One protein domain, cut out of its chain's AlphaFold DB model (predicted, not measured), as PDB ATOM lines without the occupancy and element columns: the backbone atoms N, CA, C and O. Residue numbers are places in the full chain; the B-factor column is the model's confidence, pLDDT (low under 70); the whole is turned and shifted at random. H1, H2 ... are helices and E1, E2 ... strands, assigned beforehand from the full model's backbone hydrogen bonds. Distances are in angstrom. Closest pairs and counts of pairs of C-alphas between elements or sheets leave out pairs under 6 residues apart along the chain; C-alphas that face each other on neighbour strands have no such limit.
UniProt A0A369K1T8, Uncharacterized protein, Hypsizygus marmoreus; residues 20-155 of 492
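This is residues 20 to 155 of the 492 residues of an uncharacterized protein of Hypsizygus marmoreus (UniProt A0A369K1T8). A long, strongly twisted hairpin, E1 and E2, bends over the long helix H5, and short E3 and E4 extend it into a four-stranded sheet with H1 on the face opposite H5. H4 folds back beside H5, away from the sheet, as are H2 and small H3. The printed part has 136 residues, with four named strands, then five named helices; the sheet's order is E1 E2 E3 E4, antiparallel, and the class is mixed. It is compact, with a radius of gyration of the C-alphas of 14.4 A and spans of 39 by 34 by 26 A.

The sheet is a meander, each strand the antiparallel neighbour of the one before: E1, residues 20 to 29, E2, 32 to 42, E3, 49 to 52, and E4, 61 to 63. Within hydrogen-bond range are N 25 and O 36, 2.9 A, N 41 and O 50, 2.8 A, and N 51 and O 62, 2.8 A. H5, residues 135 to 155, is on the sheet at a height of 6.8 A; its closest C-alphas to E2 are Val 150 and Ile 38, 5.3 A. H1, residues 64 to 71, is on the opposite face; residues 138 to 146 of H5 touch it, Ala 139 and Leu 71 having the closest C-alphas, 4.9 A. H4, residues 115 to 126, forms a helical hairpin with H5, at a shallow tilt of 9 degrees; the closest C-alphas are Ile 117 and Val 145, 6.2 A. H2, residues 79 to 86, only just touches H1, with 3 pairs of C-alphas within 8 A, the closest Ala 80 and Arg 70, 5.6 A. H3, residues 107 to 111, touches no helix. Every O i to N i+4 pair is within range in H2, H3 and H5, but 3 of 4 in H1 and 7 of 8 in H4.

E1 spans 25.7 A from C-alpha 20 at (127.530, 139.808, 136.776), E2 27.9 A, H4 16.1 A, and H5 30.9 A to C-alpha 155 at (116.335, 135.863, 142.666).

The C-alphas of Gly 45 and Asn 130 are farthest apart, 42.4 A. The printed part has no cut; the link H2 to H3 is long, 20 residues. Mean pLDDT of the printed part is 70.9; residues 102 to 133 are among those under 70.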
ATOM      1  N   THR A  20     127.951 141.076 136.164       71.56
ATOM      2  CA  THR A  20     127.530 139.808 136.776       71.56
ATOM      3  C   THR A  20     127.869 138.638 135.858       71.56
ATOM      4  O   THR A  20     127.381 138.592 134.729       71.56
ATOM      5  N   THR A  21     128.646 137.673 136.343       75.75
ATOM      6  CA  THR A  21     128.932 136.411 135.640       75.75
ATOM      7  C   THR A  21     128.433 135.240 136.469       75.75
ATOM      8  O   THR A  21     128.559 135.249 137.684       75.75
ATOM      9  N   VAL A  22     127.851 134.220 135.840       72.69
ATOM     10  CA  VAL A  22     127.457 132.993 136.547       72.69
ATOM     11  C   VAL A  22     128.501 131.932 136.261       72.69
ATOM     12  O   VAL A  22     128.687 131.586 135.095       72.69
ATOM     13  N   SER A  23     129.118 131.385 137.304       76.44
ATOM     14  CA  SER A  23     130.062 130.276 137.156       76.44
ATOM     15  C   SER A  23     129.671 129.119 138.068       76.44
ATOM     16  O   SER A  23     129.078 129.303 139.137       76.44
ATOM     17  N   LYS A  24     129.975 127.904 137.607       75.31
ATOM     18  CA  LYS A  24     129.985 126.710 138.451       75.31
ATOM     19  C   LYS A  24     131.337 126.660 139.148       75.31
ATOM     20  O   LYS A  24     132.360 126.806 138.486       75.31
ATOM     21  N   ILE A  25     131.312 126.493 140.457       82.25
ATOM     22  CA  ILE A  25     132.494 126.402 141.303       82.25
ATOM     23  C   ILE A  25     132.350 125.204 142.229       82.25
ATOM     24  O   ILE A  25     131.241 124.870 142.646       82.25
ATOM     25  N   ASP A  26     133.478 124.611 142.581       82.00
ATOM     26  CA  ASP A  26     133.545 123.568 143.592       82.00
ATOM     27  C   ASP A  26     134.159 124.153 144.864       82.00
ATOM     28  O   ASP A  26     135.117 124.925 144.799       82.00
ATOM     29  N   TYR A  27     133.610 123.793 146.022       83.25
ATOM     30  CA  TYR A  27     134.194 124.096 147.330       83.25
ATOM     31  C   TYR A  27     134.329 122.813 148.141       83.25
ATOM     32  O   TYR A  27     133.605 121.847 147.895       83.25
ATOM     33  N   LYS A  28     135.241 122.769 149.109       78.81
ATOM     34  CA  LYS A  28     135.373 121.624 150.009       78.81
ATOM     35  C   LYS A  28     134.737 121.953 151.346       78.81
ATOM     36  O   LYS A  28     134.847 123.059 151.849       78.81
ATOM     37  N   LEU A  29     134.078 120.971 151.947       82.00
ATOM     38  CA  LEU A  29     133.604 121.054 153.322       82.00
ATOM     39  C   LEU A  29     133.927 119.750 154.033       82.00
ATOM     40  O   LEU A  29     133.434 118.690 153.650       82.00
ATOM     41  N   GLY A  30     134.775 119.818 155.061       75.38
ATOM     42  CA  GLY A  30     135.218 118.615 155.772       75.38
ATOM     43  C   GLY A  30     135.886 117.591 154.843       75.38
ATOM     44  O   GLY A  30     135.703 116.392 155.020       75.38
ATOM     45  N   GLY A  31     136.598 118.064 153.816       76.81
ATOM     46  CA  GLY A  31     137.251 117.223 152.806       76.81
ATOM     47  C   GLY A  31     136.344 116.727 151.672       76.81
ATOM     48  O   GLY A  31     136.855 116.138 150.723       76.81
ATOM     49  N   ILE A  32     135.034 116.987 151.722       75.62
ATOM     50  CA  ILE A  32     134.082 116.611 150.666       75.62
ATOM     51  C   ILE A  32     133.940 117.769 149.680       75.62
ATOM     52  O   ILE A  32     133.551 118.865 150.080       75.62
ATOM     53  N   THR A  33     134.217 117.526 148.399       84.81
ATOM     54  CA  THR A  33     133.982 118.497 147.321       84.81
ATOM     55  C   THR A  33     132.486 118.605 147.019       84.81
ATOM     56  O   THR A  33     131.819 117.591 146.826       84.81
ATOM     57  N   LYS A  34     131.960 119.828 146.968       80.62
ATOM     58  CA  LYS A  34     130.565 120.144 146.665       80.62
ATOM     59  C   LYS A  34     130.495 121.171 145.525       80.62
ATOM     60  O   LYS A  34     131.132 122.221 145.637       80.62
ATOM     61  N   PRO A  35     129.708 120.917 144.467       86.25
ATOM     62  CA  PRO A  35     129.515 121.877 143.389       86.25
ATOM     63  C   PRO A  35     128.445 122.915 143.748       86.25
ATOM     64  O   PRO A  35     127.414 122.604 144.348       86.25
ATOM     65  N   VAL A  36     128.635 124.163 143.316       83.62
ATOM     66  CA  VAL A  36     127.622 125.217 143.423       83.62
ATOM     67  C   VAL A  36     127.666 126.175 142.233       83.62
ATOM     68  O   VAL A  36     128.714 126.506 141.691       83.62
ATOM     69  N   SER A  37     126.493 126.626 141.785       81.25
ATOM     70  CA  SER A  37     126.378 127.670 140.760       81.25
ATOM     71  C   SER A  37     126.117 129.009 141.426       81.25
ATOM     72  O   SER A  37     125.056 129.185 142.029       81.25
ATOM     73  N   ILE A  38     127.039 129.957 141.282       81.38
ATOM     74  CA  ILE A  38     126.930 131.273 141.910       81.38
ATOM     75  C   ILE A  38     127.139 132.393 140.897       81.38
ATOM     76  O   ILE A  38     127.826 132.229 139.889       81.38
ATOM     77  N   SER A  39     126.479 133.523 141.146       78.88
ATOM     78  CA  SER A  39     126.717 134.734 140.365       78.88
ATOM     79  C   SER A  39     127.799 135.555 141.047       78.88
ATOM     80  O   SER A  39     127.603 136.021 142.171       78.88
ATOM     81  N   PHE A  40     128.907 135.728 140.350       81.56
ATOM     82  CA  PHE A  40     129.981 136.628 140.710       81.56
ATOM     83  C   PHE A  40     129.673 138.033 140.243       81.56
ATOM     84  O   PHE A  40     128.972 138.241 139.248       81.56
ATOM     85  N   VAL A  41     130.221 138.989 140.971       81.56
ATOM     86  CA  VAL A  41     130.289 140.371 140.553       81.56
ATOM     87  C   VAL A  41     131.735 140.819 140.508       81.56
ATOM     88  O   VAL A  41     132.498 140.579 141.437       81.56
ATOM     89  N   HIS A  42     132.085 141.484 139.414       79.25
ATOM     90  CA  HIS A  42     133.432 141.989 139.175       79.25
ATOM     91  C   HIS A  42     133.479 143.477 139.444       79.25
ATOM     92  O   HIS A  42     132.597 144.220 138.993       79.25
ATOM     93  N   ARG A  43     134.520 143.914 140.148       72.81
ATOM     94  CA  ARG A  43     134.853 145.330 140.241       72.81
ATOM     95  C   ARG A  43     135.716 145.693 139.035       72.81
ATOM     96  O   ARG A  43     136.678 145.006 138.720       72.81
ATOM     97  N   GLU A  44     135.370 146.772 138.341       68.94
ATOM     98  CA  GLU A  44     136.137 147.225 137.178       68.94
ATOM     99  C   GLU A  44     137.594 147.535 137.571       68.94
ATOM    100  O   GLU A  44     137.843 148.300 138.507       68.94
ATOM    101  N   GLY A  45     138.548 146.905 136.877       74.00
ATOM    102  CA  GLY A  45     139.980 146.998 137.180       74.00
ATOM    103  C   GLY A  45     140.456 146.121 138.344       74.00
ATOM    104  O   GLY A  45     141.636 146.170 138.683       74.00
ATOM    105  N   ASP A  46     139.567 145.331 138.941       78.00
ATOM    106  CA  ASP A  46     139.892 144.330 139.949       78.00
ATOM    107  C   ASP A  46     139.932 142.939 139.300       78.00
ATOM    108  O   ASP A  46     139.110 142.630 138.437       78.00
ATOM    109  N   ALA A  47     140.903 142.117 139.690       79.56
ATOM    110  CA  ALA A  47     140.992 140.724 139.242       79.56
ATOM    111  C   ALA A  47     140.156 139.784 140.126       79.56
ATOM    112  O   ALA A  47     140.024 138.602 139.816       79.56
ATOM    113  N   ASP A  48     139.622 140.312 141.228       82.38
ATOM    114  CA  ASP A  48     138.960 139.536 142.259       82.38
ATOM    115  C   ASP A  48     137.476 139.281 141.956       82.38
ATOM    116  O   ASP A  48     136.711 140.180 141.593       82.38
ATOM    117  N   ASP A  49     137.056 138.041 142.205       83.81
ATOM    118  CA  ASP A  49     135.660 137.615 142.182       83.81
ATOM    119  C   ASP A  49     134.960 137.948 143.505       83.81
ATOM    120  O   ASP A  49     135.424 137.576 144.591       83.81
ATOM    121  N   TYR A  50     133.786 138.579 143.426       84.94
ATOM    122  CA  TYR A  50     132.977 138.899 144.599       84.94
ATOM    123  C   TYR A  50     131.592 138.257 144.549       84.94
ATOM    124  O   TYR A  50     131.001 138.060 143.490       84.94
ATOM    125  N   ILE A  51     131.033 137.980 145.723       83.62
ATOM    126  CA  ILE A  51     129.699 137.407 145.902       83.62
ATOM    127  C   ILE A  51     128.798 138.426 146.595       83.62
ATOM    128  O   ILE A  51     129.158 138.979 147.635       83.62
ATOM    129  N   ARG A  52     127.596 138.639 146.047       81.31
ATOM    130  CA  ARG A  52     126.556 139.484 146.653       81.31
ATOM    131  C   ARG A  52     125.896 138.813 147.852       81.31
ATOM    132  O   ARG A  52     125.427 137.684 147.750       81.31
ATOM    133  N   LEU A  53     125.781 139.568 148.941       74.38
ATOM    134  CA  LEU A  53     125.148 139.153 150.191       74.38
ATOM    135  C   LEU A  53     123.814 139.877 150.481       74.38
ATOM    136  O   LEU A  53     123.075 139.421 151.346       74.38
ATOM    137  N   ASP A  54     123.466 140.985 149.805       68.19
ATOM    138  CA  ASP A  54     122.213 141.724 150.087       68.19
ATOM    139  C   ASP A  54     121.648 142.544 148.896       68.19
ATOM    140  O   ASP A  54     122.387 142.970 148.012       68.19
ATOM    141  N   THR A  55     120.318 142.750 148.868       52.19
ATOM    142  CA  THR A  55     119.487 143.508 147.889       52.19
ATOM    143  C   THR A  55     119.255 144.965 148.267       52.19
ATOM    144  O   THR A  55     118.713 145.710 147.450       52.19
ATOM    145  N   SER A  56     119.579 145.390 149.491       57.84
ATOM    146  CA  SER A  56     119.367 146.790 149.857       57.84
ATOM    147  C   SER A  56     120.247 147.717 149.011       57.84
ATOM    148  O   SER A  56     121.227 147.298 148.391       57.84
ATOM    149  N   SER A  57     119.941 149.017 149.023       52.47
ATOM    150  CA  SER A  57     120.737 150.058 148.351       52.47
ATOM    151  C   SER A  57     122.230 150.047 148.725       52.47
ATOM    152  O   SER A  57     123.023 150.730 148.084       52.47
ATOM    153  N   SER A  58     122.598 149.307 149.775       55.69
ATOM    154  CA  SER A  58     123.948 149.167 150.310       55.69
ATOM    155  C   SER A  58     124.836 148.179 149.537       55.69
ATOM    156  O   SER A  58     126.046 148.344 149.644       55.69
ATOM    157  N   GLU A  59     124.255 147.198 148.814       68.44
ATOM    158  CA  GLU A  59     124.879 145.979 148.225       68.44
ATOM    159  C   GLU A  59     126.185 145.541 148.906       68.44
ATOM    160  O   GLU A  59     127.253 146.096 148.660       68.44
ATOM    161  N   ILE A  60     126.112 144.520 149.759       73.56
ATOM    162  CA  ILE A  60     127.294 143.993 150.449       73.56
ATOM    163  C   ILE A  60     127.912 142.873 149.622       73.56
ATOM    164  O   ILE A  60     127.207 141.966 149.174       73.56
ATOM    165  N   HIS A  61     129.228 142.922 149.466       80.38
ATOM    166  CA  HIS A  61     130.019 141.948 148.735       80.38
ATOM    167  C   HIS A  61     131.062 141.294 149.643       80.38
ATOM    168  O   HIS A  61     131.673 141.970 150.473       80.38
ATOM    169  N   ILE A  62     131.290 139.994 149.454       84.06
ATOM    170  CA  ILE A  62     132.416 139.254 150.035       84.06
ATOM    171  C   ILE A  62     133.313 138.736 148.916       84.06
ATOM    172  O   ILE A  62     132.808 138.295 147.882       84.06
ATOM    173  N   LYS A  63     134.632 138.790 149.111       85.19
ATOM    174  CA  LYS A  63     135.576 138.193 148.168       85.19
ATOM    175  C   LYS A  63     135.400 136.672 148.153       85.19
ATOM    176  O   LYS A  63     135.281 136.043 149.204       85.19
ATOM    177  N   PHE A  64     135.371 136.074 146.971       83.62
ATOM    178  CA  PHE A  64     135.129 134.644 146.822       83.62
ATOM    179  C   PHE A  64     136.213 133.791 147.491       83.62
ATOM    180  O   PHE A  64     135.898 132.876 148.248       83.62
ATOM    181  N   GLU A  65     137.479 134.139 147.279       83.25
ATOM    182  CA  GLU A  65     138.633 133.448 147.871       83.25
ATOM    183  C   GLU A  65     138.575 133.428 149.401       83.25
ATOM    184  O   GLU A  65     138.887 132.418 150.030       83.25
ATOM    185  N   ASP A  66     138.116 134.529 150.003       83.19
ATOM    186  CA  ASP A  66     137.924 134.628 151.447       83.19
ATOM    187  C   ASP A  66     136.870 133.626 151.937       83.19
ATOM    188  O   ASP A  66     137.032 133.008 152.993       83.19
ATOM    189  N   LEU A  67     135.781 133.462 151.188       82.81
ATOM    190  CA  LEU A  67     134.730 132.511 151.525       82.81
ATOM    191  C   LEU A  67     135.223 131.067 151.370       82.81
ATOM    192  O   LEU A  67     135.036 130.264 152.283       82.81
ATOM    193  N   ILE A  68     135.909 130.751 150.267       82.56
ATOM    194  CA  ILE A  68     136.483 129.420 150.026       82.56
ATOM    195  C   ILE A  68     137.492 129.046 151.104       82.56
ATOM    196  O   ILE A  68     137.396 127.959 151.659       82.56
ATOM    197  N   ALA A  69     138.383 129.958 151.498       83.94
ATOM    198  CA  ALA A  69     139.365 129.689 152.549       83.94
ATOM    199  C   ALA A  69     138.737 129.276 153.896       83.94
ATOM    200  O   ALA A  69     139.407 128.654 154.716       83.94
ATOM    201  N   ARG A  70     137.469 129.630 154.147       85.62
ATOM    202  CA  ARG A  70     136.725 129.273 155.368       85.62
ATOM    203  C   ARG A  70     135.933 127.982 155.233       85.62
ATOM    204  O   ARG A  70     135.723 127.302 156.233       85.62
ATOM    205  N   LEU A  71     135.484 127.670 154.023       82.88
ATOM    206  CA  LEU A  71     134.816 126.409 153.706       82.88
ATOM    207  C   LEU A  71     135.831 125.263 153.695       82.88
ATOM    208  O   LEU A  71     135.622 124.243 154.352       82.88
ATOM    209  N   ASP A  72     136.969 125.511 153.050       81.31
ATOM    210  CA  ASP A  72     138.092 124.587 152.914       81.31
ATOM    211  C   ASP A  72     138.974 124.534 154.176       81.31
ATOM    212  O   ASP A  72     139.977 123.817 154.185       81.31
ATOM    213  N   ASP A  73     138.644 125.293 155.233       79.94
ATOM    214  CA  ASP A  73     139.458 125.335 156.448       79.94
ATOM    215  C   ASP A  73     139.526 123.941 157.077       79.94
ATOM    216  O   ASP A  73     138.506 123.304 157.358       79.94
ATOM    217  N   ASP A  74     140.751 123.459 157.287       72.69
ATOM    218  CA  ASP A  74     140.980 122.125 157.823       72.69
ATOM    219  C   ASP A  74     140.347 122.037 159.222       72.69
ATOM    220  O   ASP A  74     140.673 122.846 160.098       72.69
ATOM    221  N   PRO A  75     139.462 121.059 159.480       66.81
ATOM    222  CA  PRO A  75     138.780 120.949 160.761       66.81
ATOM    223  C   PRO A  75     139.731 120.717 161.954       66.81
ATOM    224  O   PRO A  75     139.342 120.959 163.099       66.81
ATOM    225  N   THR A  76     140.960 120.261 161.702       62.84
ATOM    226  CA  THR A  76     142.010 120.001 162.697       62.84
ATOM    227  C   THR A  76     142.938 121.201 162.904       62.84
ATOM    228  O   THR A  76     143.287 121.528 164.042       62.84
ATOM    229  N   GLU A  77     143.304 121.913 161.833       71.81
ATOM    230  CA  GLU A  77     144.206 123.066 161.924       71.81
ATOM    231  C   GLU A  77     143.463 124.386 162.167       71.81
ATOM    232  O   GLU A  77     143.972 125.237 162.908       71.81
ATOM    233  N   GLY A  78     142.270 124.548 161.584       74.38
ATOM    234  CA  GLY A  78     141.361 125.683 161.732       74.38
ATOM    235  C   GLY A  78     142.042 127.037 161.552       74.38
ATOM    236  O   GLY A  78     141.959 127.880 162.448       74.38
ATOM    237  N   ARG A  79     142.818 127.235 160.481       79.75
ATOM    238  CA  ARG A  79     143.641 128.443 160.296       79.75
ATOM    239  C   ARG A  79     142.773 129.674 160.073       79.75
ATOM    240  O   ARG A  79     143.014 130.695 160.725       79.75
ATOM    241  N   ALA A  80     141.774 129.580 159.197       77.06
ATOM    242  CA  ALA A  80     140.842 130.674 158.939       77.06
ATOM    243  C   ALA A  80     140.004 130.962 160.193       77.06
ATOM    244  O   ALA A  80     139.912 132.112 160.627       77.06
ATOM    245  N   PHE A  81     139.527 129.910 160.864       76.19
ATOM    246  CA  PHE A  81     138.849 129.998 162.154       76.19
ATOM    247  C   PHE A  81     139.695 130.717 163.220       76.19
ATOM    248  O   PHE A  81     139.228 131.656 163.869       76.19
ATOM    249  N   LYS A  82     140.967 130.334 163.390       77.88
ATOM    250  CA  LYS A  82     141.897 130.969 164.342       77.88
ATOM    251  C   LYS A  82     142.176 132.428 163.979       77.88
ATOM    252  O   LYS A  82     142.251 133.267 164.878       77.88
ATOM    253  N   ALA A  83     142.323 132.742 162.691       77.50
ATOM    254  CA  ALA A  83     142.539 134.105 162.214       77.50
ATOM    255  C   ALA A  83     141.327 135.006 162.498       77.50
ATOM    256  O   ALA A  83     141.492 136.099 163.048       77.50
ATOM    257  N   ASP A  84     140.118 134.524 162.207       71.88
ATOM    258  CA  ASP A  84     138.865 135.236 162.468       71.88
ATOM    259  C   ASP A  84     138.610 135.412 163.973       71.88
ATOM    260  O   ASP A  84     138.266 136.510 164.428       71.88
ATOM    261  N   LYS A  85     138.903 134.375 164.772       70.38
ATOM    262  CA  LYS A  85     138.858 134.428 166.241       70.38
ATOM    263  C   LYS A  85     139.831 135.470 166.803       70.38
ATOM    264  O   LYS A  85     139.450 136.263 167.665       70.38
ATOM    265  N   LYS A  86     141.075 135.520 166.303       72.75
ATOM    266  CA  LYS A  86     142.104 136.482 166.747       72.75
ATOM    267  C   LYS A  86     141.746 137.923 166.388       72.75
ATOM    268  O   LYS A  86     141.959 138.822 167.197       72.75
ATOM    269  N   LYS A  87     141.195 138.152 165.194       66.81
ATOM    270  CA  LYS A  87     140.842 139.495 164.714       66.81
ATOM    271  C   LYS A  87     139.508 140.019 165.256       66.81
ATOM    272  O   LYS A  87     139.094 141.104 164.866       66.81
ATOM    273  N   ARG A  88     138.861 139.307 166.195       55.44
ATOM    274  CA  ARG A  88     137.537 139.667 166.739       55.44
ATOM    275  C   ARG A  88     136.529 139.953 165.620       55.44
ATOM    276  O   ARG A  88     135.745 140.901 165.745       55.44
ATOM    277  N   TRP A  89     136.554 139.064 164.624       55.94
ATOM    278  CA  TRP A  89     135.655 138.932 163.479       55.94
ATOM    279  C   TRP A  89     136.075 139.584 162.166       55.94
ATOM    280  O   TRP A  89     136.563 140.709 162.143       55.94
ATOM    281  N   PHE A  90     135.833 138.801 161.104       58.75
ATOM    282  CA  PHE A  90     136.112 138.990 159.679       58.75
ATOM    283  C   PHE A  90     137.538 139.449 159.363       58.75
ATOM    284  O   PHE A  90     137.813 140.612 159.087       58.75
ATOM    285  N   ALA A  91     138.466 138.490 159.303       57.66
ATOM    286  CA  ALA A  91     139.689 138.672 158.530       57.66
ATOM    287  C   ALA A  91     139.403 138.880 157.029       57.66
ATOM    288  O   ALA A  91     140.316 139.292 156.320       57.66
ATOM    289  N   CYS A  92     138.183 138.582 156.558       63.41
ATOM    290  CA  CYS A  92     137.736 138.876 155.202       63.41
ATOM    291  C   CYS A  92     137.248 140.309 155.058       63.41
ATOM    292  O   CYS A  92     136.656 140.894 155.967       63.41
ATOM    293  N   SER A  93     137.443 140.838 153.861       69.00
ATOM    294  CA  SER A  93     137.032 142.191 153.519       69.00
ATOM    295  C   SER A  93     135.598 142.187 152.991       69.00
ATOM    296  O   SER A  93     135.313 141.539 151.985       69.00
ATOM    297  N   LEU A  94     134.695 142.914 153.659       72.12
ATOM    298  CA  LEU A  94     133.363 143.193 153.120       72.12
ATOM    299  C   LEU A  94     133.353 144.546 152.424       72.12
ATOM    300  O   LEU A  94     133.907 145.522 152.927       72.12
ATOM    301  N   TRP A  95     132.675 144.613 151.289       73.88
ATOM    302  CA  TRP A  95     132.655 145.800 150.447       73.88
ATOM    303  C   TRP A  95     131.224 146.251 150.200       73.88
ATOM    304  O   TRP A  95     130.322 145.436 150.052       73.88
ATOM    305  N   SER A  96     131.015 147.559 150.158       72.44
ATOM    306  CA  SER A  96     129.738 148.159 149.759       72.44
ATOM    307  C   SER A  96     129.552 148.172 148.239       72.44
ATOM    308  O   SER A  96     130.500 147.964 147.474       72.44
ATOM    309  N   LYS A  97     128.348 148.556 147.797       70.19
ATOM    310  CA  LYS A  97     128.008 148.804 146.389       70.19
ATOM    311  C   LYS A  97     128.996 149.725 145.681       70.19
ATOM    312  O   LYS A  97     129.251 149.567 144.491       70.19
ATOM    313  N   THR A  98     129.539 150.704 146.396       71.25
ATOM    314  CA  THR A  98     130.462 151.703 145.844       71.25
ATOM    315  C   THR A  98     131.922 151.251 145.888       71.25
ATOM    316  O   THR A  98     132.814 152.055 145.637       71.25
ATOM    317  N   GLY A  99     132.197 149.994 146.254       68.31
ATOM    318  CA  GLY A  99     133.562 149.481 146.378       68.31
ATOM    319  C   GLY A  99     134.320 150.046 147.583       68.31
ATOM    320  O   GLY A  99     135.548 149.981 147.617       68.31
ATOM    321  N   LYS A 100     133.617 150.608 148.578       76.69
ATOM    322  CA  LYS A 100     134.214 151.013 149.860       76.69
ATOM    323  C   LYS A 100     134.271 149.817 150.811       76.69
ATOM    324  O   LYS A 100     133.237 149.182 151.029       76.69
ATOM    325  N   LEU A 101     135.449 149.570 151.385       73.94
ATOM    326  CA  LEU A 101     135.666 148.591 152.449       73.94
ATOM    327  C   LEU A 101     134.846 148.975 153.690       73.94
ATOM    328  O   LEU A 101     134.931 150.112 154.161       73.94
ATOM    329  N   LEU A 102     134.047 148.036 154.188       67.62
ATOM    330  CA  LEU A 102     133.175 148.227 155.341       67.62
ATOM    331  C   LEU A 102     133.928 147.930 156.640       67.62
ATOM    332  O   LEU A 102     134.587 146.897 156.770       67.62
ATOM    333  N   SER A 103     133.819 148.834 157.613       64.12
ATOM    334  CA  SER A 103     134.370 148.645 158.955       64.12
ATOM    335  C   SER A 103     133.352 147.974 159.883       64.12
ATOM    336  O   SER A 103     132.142 148.079 159.689       64.12
ATOM    337  N   LYS A 104     133.835 147.324 160.952       56.97
ATOM    338  CA  LYS A 104     132.991 146.669 161.969       56.97
ATOM    339  C   LYS A 104     131.961 147.609 162.621       56.97
ATOM    340  O   LYS A 104     130.925 147.146 163.081       56.97
ATOM    341  N   ASN A 105     132.250 148.909 162.668       49.44
ATOM    342  CA  ASN A 105     131.393 149.914 163.299       49.44
ATOM    343  C   ASN A 105     130.442 150.599 162.311       49.44
ATOM    344  O   ASN A 105     129.738 151.534 162.693       49.44
ATOM    345  N   ASP A 106     130.423 150.176 161.047       55.66
ATOM    346  CA  ASP A 106     129.538 150.781 160.065       55.66
ATOM    347  C   ASP A 106     128.081 150.421 160.407       55.66
ATOM    348  O   ASP A 106     127.744 149.248 160.579       55.66
ATOM    349  N   GLU A 107     127.188 151.423 160.446       48.78
ATOM    350  CA  GLU A 107     125.728 151.251 160.646       48.78
ATOM    351  C   GLU A 107     125.096 150.213 159.694       48.78
ATOM    352  O   GLU A 107     123.994 149.714 159.929       48.78
ATOM    353  N   VAL A 108     125.799 149.874 158.612       47.09
ATOM    354  CA  VAL A 108     125.440 148.832 157.651       47.09
ATOM    355  C   VAL A 108     125.239 147.474 158.341       47.09
ATOM    356  O   VAL A 108     124.264 146.790 158.027       47.09
ATOM    357  N   PHE A 109     126.070 147.117 159.328       49.38
ATOM    358  CA  PHE A 109     125.932 145.859 160.074       49.38
ATOM    359  C   PHE A 109     124.754 145.854 161.052       49.38
ATOM    360  O   PHE A 109     124.168 144.805 161.291       49.38
ATOM    361  N   SER A 110     124.383 147.008 161.612       50.22
ATOM    362  CA  SER A 110     123.341 147.082 162.644       50.22
ATOM    363  C   SER A 110     121.925 147.219 162.085       50.22
ATOM    364  O   SER A 110     120.966 147.022 162.830       50.22
ATOM    365  N   LYS A 111     121.760 147.572 160.800       46.12
ATOM    366  CA  LYS A 111     120.432 147.875 160.229       46.12
ATOM    367  C   LYS A 111     120.163 147.337 158.816       46.12
ATOM    368  O   LYS A 111     119.032 147.491 158.358       46.12
ATOM    369  N   ARG A 112     121.152 146.810 158.072       57.47
ATOM    370  CA  ARG A 112     121.033 146.673 156.597       57.47
ATOM    371  C   ARG A 112     121.708 145.449 155.962       57.47
ATOM    372  O   ARG A 112     122.069 145.503 154.795       57.47
ATOM    373  N   VAL A 113     121.865 144.354 156.698       55.09
ATOM    374  CA  VAL A 113     122.223 143.039 156.130       55.09
ATOM    375  C   VAL A 113     120.974 142.154 156.183       55.09
ATOM    376  O   VAL A 113     120.129 142.348 157.057       55.09
ATOM    377  N   SER A 114     120.823 141.198 155.258       57.56
ATOM    378  CA  SER A 114     119.715 140.231 155.297       57.56
ATOM    379  C   SER A 114     119.584 139.624 156.704       57.56
ATOM    380  O   SER A 114     120.585 139.100 157.201       57.56
ATOM    381  N   PRO A 115     118.391 139.638 157.334       61.19
ATOM    382  CA  PRO A 115     118.190 139.087 158.673       61.19
ATOM    383  C   PRO A 115     118.692 137.650 158.809       61.19
ATOM    384  O   PRO A 115     119.255 137.310 159.833       61.19
ATOM    385  N   LYS A 116     118.587 136.840 157.748       61.44
ATOM    386  CA  LYS A 116     119.029 135.437 157.721       61.44
ATOM    387  C   LYS A 116     120.556 135.290 157.700       61.44
ATOM    388  O   LYS A 116     121.111 134.376 158.307       61.44
ATOM    389  N   ILE A 117     121.247 136.198 157.006       63.88
ATOM    390  CA  ILE A 117     122.716 136.253 157.010       63.88
ATOM    391  C   ILE A 117     123.188 136.824 158.342       63.88
ATOM    392  O   ILE A 117     124.097 136.257 158.927       63.88
ATOM    393  N   LEU A 118     122.540 137.869 158.863       63.09
ATOM    394  CA  LEU A 118     122.811 138.375 160.208       63.09
ATOM    395  C   LEU A 118     122.575 137.322 161.268       63.09
ATOM    396  O   LEU A 118     123.420 137.184 162.118       63.09
ATOM    397  N   GLU A 119     121.500 136.552 161.210       65.38
ATOM    398  CA  GLU A 119     121.223 135.481 162.163       65.38
ATOM    399  C   GLU A 119     122.297 134.393 162.092       65.38
ATOM    400  O   GLU A 119     122.830 133.984 163.118       65.38
ATOM    401  N   THR A 120     122.689 133.977 160.883       64.44
ATOM    402  CA  THR A 120     123.767 132.995 160.687       64.44
ATOM    403  C   THR A 120     125.107 133.530 161.199       64.44
ATOM    404  O   THR A 120     125.860 132.813 161.857       64.44
ATOM    405  N   LEU A 121     125.396 134.802 160.923       64.94
ATOM    406  CA  LEU A 121     126.587 135.490 161.401       64.94
ATOM    407  C   LEU A 121     126.488 135.827 162.895       64.94
ATOM    408  O   LEU A 121     127.500 135.850 163.551       64.94
ATOM    409  N   SER A 122     125.328 136.039 163.495       63.22
ATOM    410  CA  SER A 122     125.184 136.337 164.925       63.22
ATOM    411  C   SER A 122     125.220 135.060 165.757       63.22
ATOM    412  O   SER A 122     125.841 135.045 166.813       63.22
ATOM    413  N   ALA A 123     124.671 133.954 165.247       59.06
ATOM    414  CA  ALA A 123     124.815 132.629 165.847       59.06
ATOM    415  C   ALA A 123     126.285 132.188 165.917       59.06
ATOM    416  O   ALA A 123     126.687 131.467 166.827       59.06
ATOM    417  N   LEU A 124     127.103 132.656 164.971       59.62
ATOM    418  CA  LEU A 124     128.544 132.482 165.033       59.62
ATOM    419  C   LEU A 124     129.185 133.313 166.170       59.62
ATOM    420  O   LEU A 124     130.238 132.883 166.628       59.62
ATOM    421  N   ASP A 125     128.602 134.448 166.612       55.75
ATOM    422  CA  ASP A 125     129.152 135.450 167.573       55.75
ATOM    423  C   ASP A 125     128.903 135.087 169.043       55.75
ATOM    424  O   ASP A 125     129.699 135.439 169.919       55.75
ATOM    425  N   ASP A 126     127.866 134.296 169.315       52.34
ATOM    426  CA  ASP A 126     127.574 133.793 170.662       52.34
ATOM    427  C   ASP A 126     128.472 132.602 171.073       52.34
ATOM    428  O   ASP A 126     128.742 132.388 172.258       52.34
ATOM    429  N   ASP A 127     129.016 131.852 170.110       51.78
ATOM    430  CA  ASP A 127     129.835 130.645 170.328       51.78
ATOM    431  C   ASP A 127     131.367 130.867 170.579       51.78
ATOM    432  O   ASP A 127     131.988 130.063 171.284       51.78
ATOM    433  N   PRO A 128     132.067 131.938 170.125       46.53
ATOM    434  CA  PRO A 128     133.527 132.034 170.243       46.53
ATOM    435  C   PRO A 128     133.999 132.410 171.651       46.53
ATOM    436  O   PRO A 128     135.146 132.115 172.004       46.53
ATOM    437  N   LYS A 129     133.147 133.074 172.447       48.03
ATOM    438  CA  LYS A 129     133.452 133.456 173.838       48.03
ATOM    439  C   LYS A 129     133.337 132.278 174.809       48.03
ATOM    440  O   LYS A 129     134.033 132.284 175.818       48.03
ATOM    441  N   ASN A 130     132.545 131.258 174.468       49.69
ATOM    442  CA  ASN A 130     132.285 130.094 175.323       49.69
ATOM    443  C   ASN A 130     133.162 128.869 175.007       49.69
ATOM    444  O   ASN A 130     133.001 127.818 175.617       49.69
ATOM    445  N   GLY A 131     134.132 128.993 174.093       55.41
ATOM    446  CA  GLY A 131     135.157 127.966 173.864       55.41
ATOM    447  C   GLY A 131     134.675 126.676 173.183       55.41
ATOM    448  O   GLY A 131     135.502 125.801 172.942       55.41
ATOM    449  N   SER A 132     133.389 126.564 172.837       56.03
ATOM    450  CA  SER A 132     132.767 125.355 172.275       56.03
ATOM    451  C   SER A 132     132.791 125.252 170.748       56.03
ATOM    452  O   SER A 132     132.601 124.157 170.214       56.03
ATOM    453  N   ALA A 133     133.034 126.351 170.028       61.94
ATOM    454  CA  ALA A 133     133.084 126.326 168.569       61.94
ATOM    455  C   ALA A 133     134.312 125.546 168.060       61.94
ATOM    456  O   ALA A 133     135.459 125.937 168.297       61.94
ATOM    457  N   THR A 134     134.069 124.456 167.328       73.75
ATOM    458  CA  THR A 134     135.099 123.717 166.586       73.75
ATOM    459  C   THR A 134     135.214 124.254 165.154       73.75
ATOM    460  O   THR A 134     134.217 124.738 164.606       73.75
ATOM    461  N   PRO A 135     136.382 124.136 164.496       71.12
ATOM    462  CA  PRO A 135     136.544 124.546 163.098       71.12
ATOM    463  C   PRO A 135     135.508 123.917 162.143       71.12
ATOM    464  O   PRO A 135     135.023 124.576 161.232       71.12
ATOM    465  N   GLY A 136     135.063 122.681 162.405       71.81
ATOM    466  CA  GLY A 136     133.990 122.047 161.625       71.81
ATOM    467  C   GLY A 136     132.632 122.759 161.737       71.81
ATOM    468  O   GLY A 136     131.962 122.970 160.728       71.81
ATOM    469  N   ARG A 137     132.231 123.194 162.944       73.31
ATOM    470  CA  ARG A 137     131.012 124.014 163.126       73.31
ATOM    471  C   ARG A 137     131.144 125.377 162.447       73.31
ATOM    472  O   ARG A 137     130.159 125.899 161.931       73.31
ATOM    473  N   TYR A 138     132.359 125.919 162.423       76.00
ATOM    474  CA  TYR A 138     132.666 127.180 161.761       76.00
ATOM    475  C   TYR A 138     132.478 127.099 160.241       76.00
ATOM    476  O   TYR A 138     131.754 127.915 159.672       76.00
ATOM    477  N   ALA A 139     133.051 126.081 159.597       75.94
ATOM    478  CA  ALA A 139     132.915 125.875 158.157       75.94
ATOM    479  C   ALA A 139     131.446 125.637 157.743       75.94
ATOM    480  O   ALA A 139     130.975 126.207 156.760       75.94
ATOM    481  N   LEU A 140     130.676 124.888 158.548       75.88
ATOM    482  CA  LEU A 140     129.233 124.678 158.335       75.88
ATOM    483  C   LEU A 140     128.418 125.978 158.372       75.88
ATOM    484  O   LEU A 140     127.451 126.137 157.630       75.88
ATOM    485  N   ALA A 141     128.775 126.921 159.239       76.12
ATOM    486  CA  ALA A 141     128.095 128.210 159.282       76.12
ATOM    487  C   ALA A 141     128.422 129.066 158.048       76.12
ATOM    488  O   ALA A 141     127.532 129.710 157.493       76.12
ATOM    489  N   TRP A 142     129.665 129.021 157.565       82.06
ATOM    490  CA  TRP A 142     130.044 129.674 156.311       82.06
ATOM    491  C   TRP A 142     129.393 129.038 155.083       82.06
ATOM    492  O   TRP A 142     129.031 129.756 154.151       82.06
ATOM    493  N   GLU A 143     129.133 127.730 155.107       85.44
ATOM    494  CA  GLU A 143     128.334 127.070 154.071       85.44
ATOM    495  C   GLU A 143     126.912 127.646 154.017       85.44
ATOM    496  O   GLU A 143     126.405 127.945 152.936       85.44
ATOM    497  N   LYS A 144     126.283 127.905 155.170       81.38
ATOM    498  CA  LYS A 144     124.966 128.564 155.209       81.38
ATOM    499  C   LYS A 144     125.001 129.967 154.598       81.38
ATOM    500  O   LYS A 144     124.068 130.335 153.885       81.38
ATOM    501  N   VAL A 145     126.074 130.730 154.830       80.69
ATOM    502  CA  VAL A 145     126.274 132.053 154.208       80.69
ATOM    503  C   VAL A 145     126.385 131.927 152.684       80.69
ATOM    504  O   VAL A 145     125.698 132.654 151.965       80.69
ATOM    505  N   LEU A 146     127.184 130.976 152.185       84.12
ATOM    506  CA  LEU A 146     127.325 130.700 150.751       84.12
ATOM    507  C   LEU A 146     125.979 130.331 150.111       84.12
ATOM    508  O   LEU A 146     125.589 130.917 149.101       84.12
ATOM    509  N   LEU A 147     125.241 129.387 150.699       81.88
ATOM    510  CA  LEU A 147     123.961 128.924 150.156       81.88
ATOM    511  C   LEU A 147     122.903 130.036 150.145       81.88
ATOM    512  O   LEU A 147     122.164 130.170 149.166       81.88
ATOM    513  N   ALA A 148     122.874 130.885 151.177       78.38
ATOM    514  CA  ALA A 148     122.012 132.063 151.204       78.38
ATOM    515  C   ALA A 148     122.361 133.056 150.079       78.38
ATOM    516  O   ALA A 148     121.463 133.570 149.407       78.38
ATOM    517  N   ALA A 149     123.652 133.285 149.819       76.75
ATOM    518  CA  ALA A 149     124.115 134.140 148.726       76.75
ATOM    519  C   ALA A 149     123.774 133.563 147.336       76.75
ATOM    520  O   ALA A 149     123.385 134.290 146.416       76.75
ATOM    521  N   VAL A 150     123.843 132.240 147.179       77.62
ATOM    522  CA  VAL A 150     123.441 131.541 145.949       77.62
ATOM    523  C   VAL A 150     121.945 131.692 145.696       77.62
ATOM    524  O   VAL A 150     121.549 132.070 144.589       77.62
ATOM    525  N   GLU A 151     121.113 131.432 146.708       74.81
ATOM    526  CA  GLU A 151     119.657 131.605 146.642       74.81
ATOM    527  C   GLU A 151     119.301 133.041 146.239       74.81
ATOM    528  O   GLU A 151     118.482 133.273 145.344       74.81
ATOM    529  N   TYR A 152     119.985 134.006 146.848       71.88
ATOM    530  CA  TYR A 152     119.863 135.417 146.528       71.88
ATOM    531  C   TYR A 152     120.216 135.716 145.061       71.88
ATOM    532  O   TYR A 152     119.444 136.361 144.347       71.88
ATOM    533  N   SER A 153     121.341 135.194 144.567       67.75
ATOM    534  CA  SER A 153     121.791 135.429 143.191       67.75
ATOM    535  C   SER A 153     120.791 134.919 142.143       67.75
ATOM    536  O   SER A 153     120.599 135.541 141.097       67.75
ATOM    537  N   LYS A 154     120.079 133.825 142.453       70.31
ATOM    538  CA  LYS A 154     119.014 133.276 141.601       70.31
ATOM    539  C   LYS A 154     117.806 134.213 141.521       70.31
ATOM    540  O   LYS A 154     117.237 134.352 140.440       70.31
ATOM    541  N   LYS A 155     117.447 134.891 142.620       67.75
ATOM    542  CA  LYS A 155     116.335 135.863 142.666       67.75
ATOM    543  C   LYS A 155     116.626 137.142 141.868       67.75
ATOM    544  O   LYS A 155     115.693 137.768 141.378       67.75
TER     545      LYS A 155